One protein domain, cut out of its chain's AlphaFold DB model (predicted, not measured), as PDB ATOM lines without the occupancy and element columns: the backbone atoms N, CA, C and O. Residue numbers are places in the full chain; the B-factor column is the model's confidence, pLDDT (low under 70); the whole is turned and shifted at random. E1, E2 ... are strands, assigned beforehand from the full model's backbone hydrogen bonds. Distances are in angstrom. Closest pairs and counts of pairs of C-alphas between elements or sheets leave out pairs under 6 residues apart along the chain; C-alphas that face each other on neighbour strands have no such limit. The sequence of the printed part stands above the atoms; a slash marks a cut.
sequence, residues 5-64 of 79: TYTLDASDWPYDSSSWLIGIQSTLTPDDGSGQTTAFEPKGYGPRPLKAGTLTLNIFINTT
ATOM      1  N   THR A   5     -60.257  48.209 -19.257       97.62
ATOM      2  CA  THR A   5     -60.130  47.077 -18.349       97.62
ATOM      3  C   THR A   5     -59.286  46.010 -19.023       97.62
ATOM      4  O   THR A   5     -59.665  45.450 -20.047       97.62
ATOM      5  N   TYR A   6     -58.129  45.720 -18.442       96.12
ATOM      6  CA  TYR A   6     -57.220  44.695 -18.944       96.12
ATOM      7  C   TYR A   6     -57.151  43.542 -17.966       96.12
ATOM      8  O   TYR A   6     -57.275  43.724 -16.756       96.12
ATOM      9  N   THR A   7     -56.885  42.354 -18.487       94.44
ATOM     10  CA  THR A   7     -56.497  41.214 -17.671       94.44
ATOM     11  C   THR A   7     -55.201  40.624 -18.194       94.44
ATOM     12  O   THR A   7     -54.965  40.551 -19.405       94.44
ATOM     13  N   LEU A   8     -54.345  40.239 -17.254       90.75
ATOM     14  CA  LEU A   8     -53.210  39.382 -17.519       90.75
ATOM     15  C   LEU A   8     -53.569  37.981 -17.040       90.75
ATOM     16  O   LEU A   8     -53.999  37.813 -15.903       90.75
ATOM     17  N   ASP A   9     -53.400  37.011 -17.921       84.75
ATOM     18  CA  ASP A   9     -53.475  35.591 -17.620       84.75
ATOM     19  C   ASP A   9     -52.113  34.994 -17.966       84.75
ATOM     20  O   ASP A   9     -51.583  35.199 -19.061       84.75
ATOM     21  N   ALA A  10     -51.514  34.296 -17.019       75.75
ATOM     22  CA  ALA A  10     -50.296  33.554 -17.252       75.75
ATOM     23  C   ALA A  10     -50.519  32.162 -16.686       75.75
ATOM     24  O   ALA A  10     -50.929  32.030 -15.538       75.75
ATOM     25  N   SER A  11     -50.254  31.139 -17.498       61.72
ATOM     26  CA  SER A  11     -50.418  29.746 -17.089       61.72
ATOM     27  C   SER A  11     -49.650  29.497 -15.786       61.72
ATOM     28  O   SER A  11     -48.422  29.592 -15.766       61.72
ATOM     29  N   ASP A  12     -50.402  29.254 -14.709       52.34
ATOM     30  CA  ASP A  12     -49.920  29.149 -13.333       52.34
ATOM     31  C   ASP A  12     -48.765  28.146 -13.219       52.34
ATOM     32  O   ASP A  12     -48.938  26.949 -13.465       52.34
ATOM     33  N   TRP A  13     -47.587  28.612 -12.795       56.56
ATOM     34  CA  TRP A  13     -46.554  27.714 -12.284       56.56
ATOM     35  C   TRP A  13     -45.648  28.400 -11.253       56.56
ATOM     36  O   TRP A  13     -44.999  29.391 -11.596       56.56
ATOM     37  N   PRO A  14     -45.510  27.864 -10.020       54.56
ATOM     38  CA  PRO A  14     -46.070  26.635  -9.453       54.56
ATOM     39  C   PRO A  14     -47.363  26.880  -8.656       54.56
ATOM     40  O   PRO A  14     -47.533  27.910  -8.010       54.56
ATOM     41  N   TYR A  15     -48.223  25.861  -8.620       52.94
ATOM     42  CA  TYR A  15     -49.410  25.737  -7.754       52.94
ATOM     43  C   TYR A  15     -49.075  25.520  -6.254       52.94
ATOM     44  O   TYR A  15     -49.833  24.893  -5.519       52.94
ATOM     45  N   ASP A  16     -47.933  26.020  -5.781       48.19
ATOM     46  CA  ASP A  16     -47.424  25.858  -4.415       48.19
ATOM     47  C   ASP A  16     -47.237  27.244  -3.782       48.19
ATOM     48  O   ASP A  16     -46.702  28.176  -4.385       48.19
ATOM     49  N   SER A  17     -47.736  27.413  -2.559       46.38
ATOM     50  CA  SER A  17     -47.902  28.714  -1.917       46.38
ATOM     51  C   SER A  17     -46.597  29.394  -1.478       46.38
ATOM     52  O   SER A  17     -46.661  30.567  -1.101       46.38
ATOM     53  N   SER A  18     -45.433  28.745  -1.591       53.00
ATOM     54  CA  SER A  18     -44.163  29.234  -1.028       53.00
ATOM     55  C   SER A  18     -43.033  29.477  -2.037       53.00
ATOM     56  O   SER A  18     -42.063  30.158  -1.699       53.00
ATOM     57  N   SER A  19     -43.157  28.997  -3.277       51.38
ATOM     58  CA  SER A  19     -42.112  29.120  -4.299       51.38
ATOM     59  C   SER A  19     -42.713  29.541  -5.636       51.38
ATOM     60  O   SER A  19     -43.687  28.951  -6.090       51.38
ATOM     61  N   TRP A  20     -42.159  30.571  -6.274       56.22
ATOM     62  CA  TRP A  20     -42.489  30.937  -7.652       56.22
ATOM     63  C   TRP A  20     -41.264  30.642  -8.520       56.22
ATOM     64  O   TRP A  20     -40.189  31.148  -8.228       56.22
ATOM     65  N   LEU A  21     -41.409  29.793  -9.545       66.00
ATOM     66  CA  LEU A  21     -40.347  29.475 -10.507       66.00
ATOM     67  C   LEU A  21     -40.327  30.488 -11.657       66.00
ATOM     68  O   LEU A  21     -39.253  30.873 -12.109       66.00
ATOM     69  N   ILE A  22     -41.503  30.926 -12.126       76.88
ATOM     70  CA  ILE A  22     -41.662  31.941 -13.175       76.88
ATOM     71  C   ILE A  22     -42.823  32.867 -12.786       76.88
ATOM     72  O   ILE A  22     -43.875  32.392 -12.369       76.88
ATOM     73  N   GLY A  23     -42.660  34.184 -12.909       79.12
ATOM     74  CA  GLY A  23     -43.711  35.159 -12.607       79.12
ATOM     75  C   GLY A  23     -43.651  36.385 -13.511       79.12
ATOM     76  O   GLY A  23     -42.595  36.708 -14.051       79.12
ATOM     77  N   ILE A  24     -44.777  37.085 -13.668       85.56
ATOM     78  CA  ILE A  24     -44.844  38.387 -14.336       85.56
ATOM     79  C   ILE A  24     -45.203  39.452 -13.315       85.56
ATOM     80  O   ILE A  24     -46.204  39.345 -12.611       85.56
ATOM     81  N   GLN A  25     -44.434  40.532 -13.323       90.38
ATOM     82  CA  GLN A  25     -44.882  41.811 -12.793       90.38
ATOM     83  C   GLN A  25     -44.942  42.810 -13.934       90.38
ATOM     84  O   GLN A  25     -44.064  42.835 -14.795       90.38
ATOM     85  N   SER A  26     -45.939  43.677 -13.925       93.38
ATOM     86  CA  SER A  26     -46.013  44.789 -14.856       93.38
ATOM     87  C   SER A  26     -46.184  46.106 -14.130       93.38
ATOM     88  O   SER A  26     -46.826  46.186 -13.079       93.38
ATOM     89  N   THR A  27     -45.608  47.147 -14.709       96.81
ATOM     90  CA  THR A  27     -45.741  48.515 -14.233       96.81
ATOM     91  C   THR A  27     -46.326  49.378 -15.338       96.81
ATOM     92  O   THR A  27     -45.924  49.287 -16.496       96.81
ATOM     93  N   LEU A  28     -47.309  50.200 -14.985       97.62
ATOM     94  CA  LEU A  28     -47.916  51.187 -15.861       97.62
ATOM     95  C   LEU A  28     -47.301  52.546 -15.550       97.62
ATOM     96  O   LEU A  28     -47.352  52.994 -14.405       97.62
ATOM     97  N   THR A  29     -46.776  53.208 -16.573       98.19
ATOM     98  CA  THR A  29     -46.465  54.638 -16.556       98.19
ATOM     99  C   THR A  29     -47.597  55.359 -17.292       98.19
ATOM    100  O   THR A  29     -47.659  55.254 -18.521       98.19
ATOM    101  N   PRO A  30     -48.524  56.021 -16.574       97.56
ATOM    102  CA  PRO A  30     -49.663  56.702 -17.183       97.56
ATOM    103  C   PRO A  30     -49.247  57.948 -17.966       97.56
ATOM    104  O   PRO A  30     -48.361  58.688 -17.533       97.56
ATOM    105  N   ASP A  31     -49.945  58.229 -19.066       97.88
ATOM    106  CA  ASP A  31     -49.686  59.417 -19.897       97.88
ATOM    107  C   ASP A  31     -50.068  60.733 -19.193       97.88
ATOM    108  O   ASP A  31     -49.582  61.803 -19.553       97.88
ATOM    109  N   ASP A  32     -50.914  60.665 -18.160       95.94
ATOM    110  CA  ASP A  32     -51.354  61.824 -17.374       95.94
ATOM    111  C   ASP A  32     -50.338  62.279 -16.310       95.94
ATOM    112  O   ASP A  32     -50.600  63.218 -15.556       95.94
ATOM    113  N   GLY A  33     -49.180  61.618 -16.231       94.69
ATOM    114  CA  GLY A  33     -48.113  61.971 -15.302       94.69
ATOM    115  C   GLY A  33     -48.380  61.580 -13.848       94.69
ATOM    116  O   GLY A  33     -47.619  61.999 -12.977       94.69
ATOM    117  N   SER A  34     -49.393  60.752 -13.546       93.50
ATOM    118  CA  SER A  34     -49.747  60.376 -12.164       93.50
ATOM    119  C   SER A  34     -48.744  59.453 -11.448       93.50
ATOM    120  O   SER A  34     -49.088  58.838 -10.441       93.50
ATOM    121  N   GLY A  35     -47.516  59.338 -11.955       95.06
ATOM    122  CA  GLY A  35     -46.492  58.434 -11.443       95.06
ATOM    123  C   GLY A  35     -46.710  56.979 -11.863       95.06
ATOM    124  O   GLY A  35     -47.816  56.547 -12.188       95.06
ATOM    125  N   GLN A  36     -45.615  56.221 -11.879       96.75
ATOM    126  CA  GLN A  36     -45.627  54.804 -12.228       96.75
ATOM    127  C   GLN A  36     -46.324  53.982 -11.134       96.75
ATOM    128  O   GLN A  36     -46.135  54.231  -9.944       96.75
ATOM    129  N   THR A  37     -47.103  52.978 -11.532       95.25
ATOM    130  CA  THR A  37     -47.823  52.079 -10.618       95.25
ATOM    131  C   THR A  37     -47.673  50.619 -11.037       95.25
ATOM    132  O   THR A  37     -47.489  50.327 -12.218       95.25
ATOM    133  N   THR A  38     -47.759  49.683 -10.092       95.25
ATOM    134  CA  THR A  38     -47.830  48.246 -10.401       95.25
ATOM    135  C   THR A  38     -49.219  47.916 -10.945       95.25
ATOM    136  O   THR A  38     -50.226  48.178 -10.291       95.25
ATOM    137  N   ALA A  39     -49.283  47.340 -12.146       95.00
ATOM    138  CA  ALA A  39     -50.541  46.968 -12.799       95.00
ATOM    139  C   ALA A  39     -50.926  45.506 -12.517       95.00
ATOM    140  O   ALA A  39     -52.060  45.224 -12.129       95.00
ATOM    141  N   PHE A  40     -49.962  44.595 -12.662       92.00
ATOM    142  CA  PHE A  40     -50.109  43.168 -12.366       92.00
ATOM    143  C   PHE A  40     -48.877  42.677 -11.617       92.00
ATOM    144  O   PHE A  40     -47.766  43.109 -11.914       92.00
ATOM    145  N   GLU A  41     -49.071  41.757 -10.685       88.06
ATOM    146  CA  GLU A  41     -48.006  41.104  -9.927       88.06
ATOM    147  C   GLU A  41     -48.257  39.596  -9.878       88.06
ATOM    148  O   GLU A  41     -49.400  39.171 -10.087       88.06
ATOM    149  N   PRO A  42     -47.236  38.769  -9.597       78.81
ATOM    150  CA  PRO A  42     -47.442  37.339  -9.416       78.81
ATOM    151  C   PRO A  42     -48.533  37.086  -8.367       78.81
ATOM    152  O   PRO A  42     -48.494  37.669  -7.287       78.81
ATOM    153  N   LYS A  43     -49.511  36.223  -8.678       75.38
ATOM    154  CA  LYS A  43     -50.727  35.960  -7.867       75.38
ATOM    155  C   LYS A  43     -51.746  37.117  -7.794       75.38
ATOM    156  O   LYS A  43     -52.828  36.921  -7.253       75.38
ATOM    157  N   GLY A  44     -51.446  38.282  -8.370       82.62
ATOM    158  CA  GLY A  44     -52.319  39.463  -8.465       82.62
ATOM    159  C   GLY A  44     -52.851  39.717  -9.881       82.62
ATOM    160  O   GLY A  44     -53.056  40.869 -10.278       82.62
ATOM    161  N   TYR A  45     -53.017  38.647 -10.656       86.50
ATOM    162  CA  TYR A  45     -53.600  38.652 -11.997       86.50
ATOM    163  C   TYR A  45     -55.129  38.797 -11.957       86.50
ATOM    164  O   TYR A  45     -55.752  38.694 -10.902       86.50
ATOM    165  N   GLY A  46     -55.739  39.044 -13.118       88.94
ATOM    166  CA  GLY A  46     -57.184  39.256 -13.253       88.94
ATOM    167  C   GLY A  46     -57.560  40.640 -13.795       88.94
ATOM    168  O   GLY A  46     -56.678  41.435 -14.117       88.94
ATOM    169  N   PRO A  47     -58.860  40.914 -13.991       94.31
ATOM    170  CA  PRO A  47     -59.341  42.181 -14.534       94.31
ATOM    171  C   PRO A  47     -58.981  43.390 -13.667       94.31
ATOM    172  O   PRO A  47     -59.263  43.409 -12.469       94.31
ATOM    173  N   ARG A  48     -58.418  44.435 -14.278       94.56
ATOM    174  CA  ARG A  48     -58.123  45.704 -13.608       94.56
ATOM    175  C   ARG A  48     -58.307  46.891 -14.559       94.56
ATOM    176  O   ARG A  48     -57.859  46.817 -15.706       94.56
ATOM    177  N   PRO A  49     -58.916  48.001 -14.100       96.31
ATOM    178  CA  PRO A  49     -58.938  49.236 -14.870       96.31
ATOM    179  C   PRO A  49     -57.530  49.837 -14.932       96.31
ATOM    180  O   PRO A  49     -56.898  50.067 -13.898       96.31
ATOM    181  N   LEU A  50     -57.051  50.108 -16.142       96.50
ATOM    182  CA  LEU A  50     -55.774  50.757 -16.411       96.50
ATOM    183  C   LEU A  50     -56.004  52.058 -17.182       96.50
ATOM    184  O   LEU A  50     -56.857  52.146 -18.070       96.50
ATOM    185  N   LYS A  51     -55.217  53.079 -16.842       97.00
ATOM    186  CA  LYS A  51     -55.151  54.324 -17.612       97.00
ATOM    187  C   LYS A  51     -54.415  54.092 -18.933       97.00
ATOM    188  O   LYS A  51     -53.665  53.125 -19.070       97.00
ATOM    189  N   ALA A  52     -54.593  55.020 -19.871       97.44
ATOM    190  CA  ALA A  52     -53.731  55.090 -21.043       97.44
ATOM    191  C   ALA A  52     -52.275  55.323 -20.609       97.44
ATOM    192  O   ALA A  52     -52.011  56.048 -19.640       97.44
ATOM    193  N   GLY A  53     -51.350  54.648 -21.282       97.31
ATOM    194  CA  GLY A  53     -49.937  54.747 -20.950       97.31
ATOM    195  C   GLY A  53     -49.065  53.634 -21.503       97.31
ATOM    196  O   GLY A  53     -49.476  52.806 -22.327       97.31
ATOM    197  N   THR A  54     -47.833  53.601 -21.004       97.94
ATOM    198  CA  THR A  54     -46.852  52.560 -21.316       97.94
ATOM    199  C   THR A  54     -46.890  51.481 -20.242       97.94
ATOM    200  O   THR A  54     -46.663  51.768 -19.069       97.94
ATOM    201  N   LEU A  55     -47.166  50.238 -20.644       96.00
ATOM    202  CA  LEU A  55     -47.074  49.082 -19.758       96.00
ATOM    203  C   LEU A  55     -45.745  48.363 -19.997       96.00
ATOM    204  O   LEU A  55     -45.490  47.874 -21.095       96.00
ATOM    205  N   THR A  56     -44.931  48.259 -18.955       95.81
ATOM    206  CA  THR A  56     -43.685  47.489 -18.956       95.81
ATOM    207  C   THR A  56     -43.934  46.150 -18.284       95.81
ATOM    208  O   THR A  56     -44.418  46.120 -17.156       95.81
ATOM    209  N   LEU A  57     -43.595  45.042 -18.947       91.31
ATOM    210  CA  LEU A  57     -43.698  43.694 -18.387       91.31
ATOM    211  C   LEU A  57     -42.307  43.172 -18.029       91.31
ATOM    212  O   LEU A  57     -41.402  43.179 -18.858       91.31
ATOM    213  N   ASN A  58     -42.169  42.676 -16.807       89.00
ATOM    214  CA  ASN A  58     -40.973  42.022 -16.300       89.00
ATOM    215  C   ASN A  58     -41.303  40.554 -16.040       89.00
ATOM    216  O   ASN A  58     -42.226  40.251 -15.281       89.00
ATOM    217  N   ILE A  59     -40.548  39.659 -16.675       84.69
ATOM    218  CA  ILE A  59     -40.622  38.218 -16.435       84.69
ATOM    219  C   ILE A  59     -39.499  37.867 -15.470       84.69
ATOM    220  O   ILE A  59     -38.330  38.138 -15.739       84.69
ATOM    221  N   PHE A  60     -39.859  37.252 -14.355       79.56
ATOM    222  CA  PHE A  60     -38.920  36.779 -13.356       79.56
ATOM    223  C   PHE A  60     -38.845  35.266 -13.427       79.56
ATOM    224  O   PHE A  60     -39.875  34.601 -13.499       79.56
ATOM    225  N   ILE A  61     -37.627  34.739 -13.381       78.38
ATOM    226  CA  ILE A  61     -37.338  33.309 -13.351       78.38
ATOM    227  C   ILE A  61     -36.486  33.079 -12.104       78.38
ATOM    228  O   ILE A  61     -35.396  33.638 -11.990       78.38
ATOM    229  N   ASN A  62     -37.008  32.323 -11.143       71.19
ATOM    230  CA  ASN A  62     -36.344  32.033  -9.877       71.19
ATOM    231  C   ASN A  62     -36.101  30.531  -9.782       71.19
ATOM    232  O   ASN A  62     -37.030  29.738  -9.656       71.19
ATOM    233  N   THR A  63     -34.840  30.132  -9.909       67.75
ATOM    234  CA  THR A  63     -34.469  28.730 -10.096       67.75
ATOM    235  C   THR A  63     -33.247  28.404  -9.267       67.75
ATOM    236  O   THR A  63     -32.247  29.116  -9.324       67.75
ATOM    237  N   THR A  64     -33.283  27.281  -8.560       66.94
ATOM    238  CA  THR A  64     -32.094  26.667  -7.953       66.94
ATOM    239  C   THR A  64     -31.480  25.574  -8.845       66.94
ATOM    240  O   THR A  64     -30.526  24.923  -8.431       66.94
TER     241      THR A  64
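AT A GLANCE: This is residues 5 to 64 of the 79 residues of an uncharacterized protein of Bifidobacterium longum subsp. longum (UniProt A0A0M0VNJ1). A small, elongated sandwich of two sheets: the hairpin E2 and E3 together with E5 makes a three-stranded sheet, and the two-stranded ribbon E1 and E4 lies partly face to face with it, its strands nearly in line with those of the larger sheet. The long strands E2 and E5 run along the longest axis, with the turn of residues 31 to 36 towards one end and the link of residues 11 to 21 towards the other. The printed part has 60 residues, with no named helix and five named strands in the order E1, E2, E3, E4, E5; the sheets run E3, E2, E5 and E1, E4, both antiparallel, and the class is all strand. The whole is only just loose, close to compact, with a radius of gyration of the C-alphas of 12.9 A and spans of 40 by 21 by 14 A.

HOW THE PARTS SIT: In the larger sheet the inner strand E2, residues 22 to 30, is antiparallel to the edge strand E5, residues 53 to 61, at 162 degrees between directions; N 25 and O 58 are 3.0 A apart and N 56 and O 27 2.8 A, within hydrogen-bond range. The other edge strand, E3, residues 37 to 40, forms a hairpin with E2, antiparallel at 141 degrees, with N 26 and O 40 within hydrogen-bond range at 2.8 A. In the second sheet E1, residues 5 to 10, and E4, residues 46 to 50, are antiparallel at 141 degrees, with N 48 and O 6 within hydrogen-bond range at 2.8 A. The two sheets form a sandwich, two sheets face to face: the parts that face each other are 10.7 A centre to centre and their best planes 24 degrees apart. The closest C-alphas of E1 and E3, those of Leu 8 and Phe 40, are 7.1 A apart, and the closest of E3 and E4, those of Ala 39 and Leu 50, 7.4 A. E1 and E5 are apart.

IN THESE COORDINATES: From first to last C-alpha, E2 measures 26.3 A, E5 26.0 A, E1 16.8 A, E4 12.0 A and E3 9.4 A. C-alpha 22, where E2 begins, is at (-41.662, 31.941, -13.175). E1 begins at C-alpha 5, (-60.130, 47.077, -18.349), and E5 ends at C-alpha 61, (-37.338, 33.309, -13.351).

THE WHOLE: The C-alphas farthest apart, those of Asp 32 and Thr 64, are 41.2 A from each other. The printed part has no cut. The link E1 to E2 is long, with 11 residues; E2 to E3 is short, and E3 to E4 and E4 to E5 are tight. The mean pLDDT of the printed part is 83.3, and residues 11 to 21 and 63 to 64 of the model are under 70.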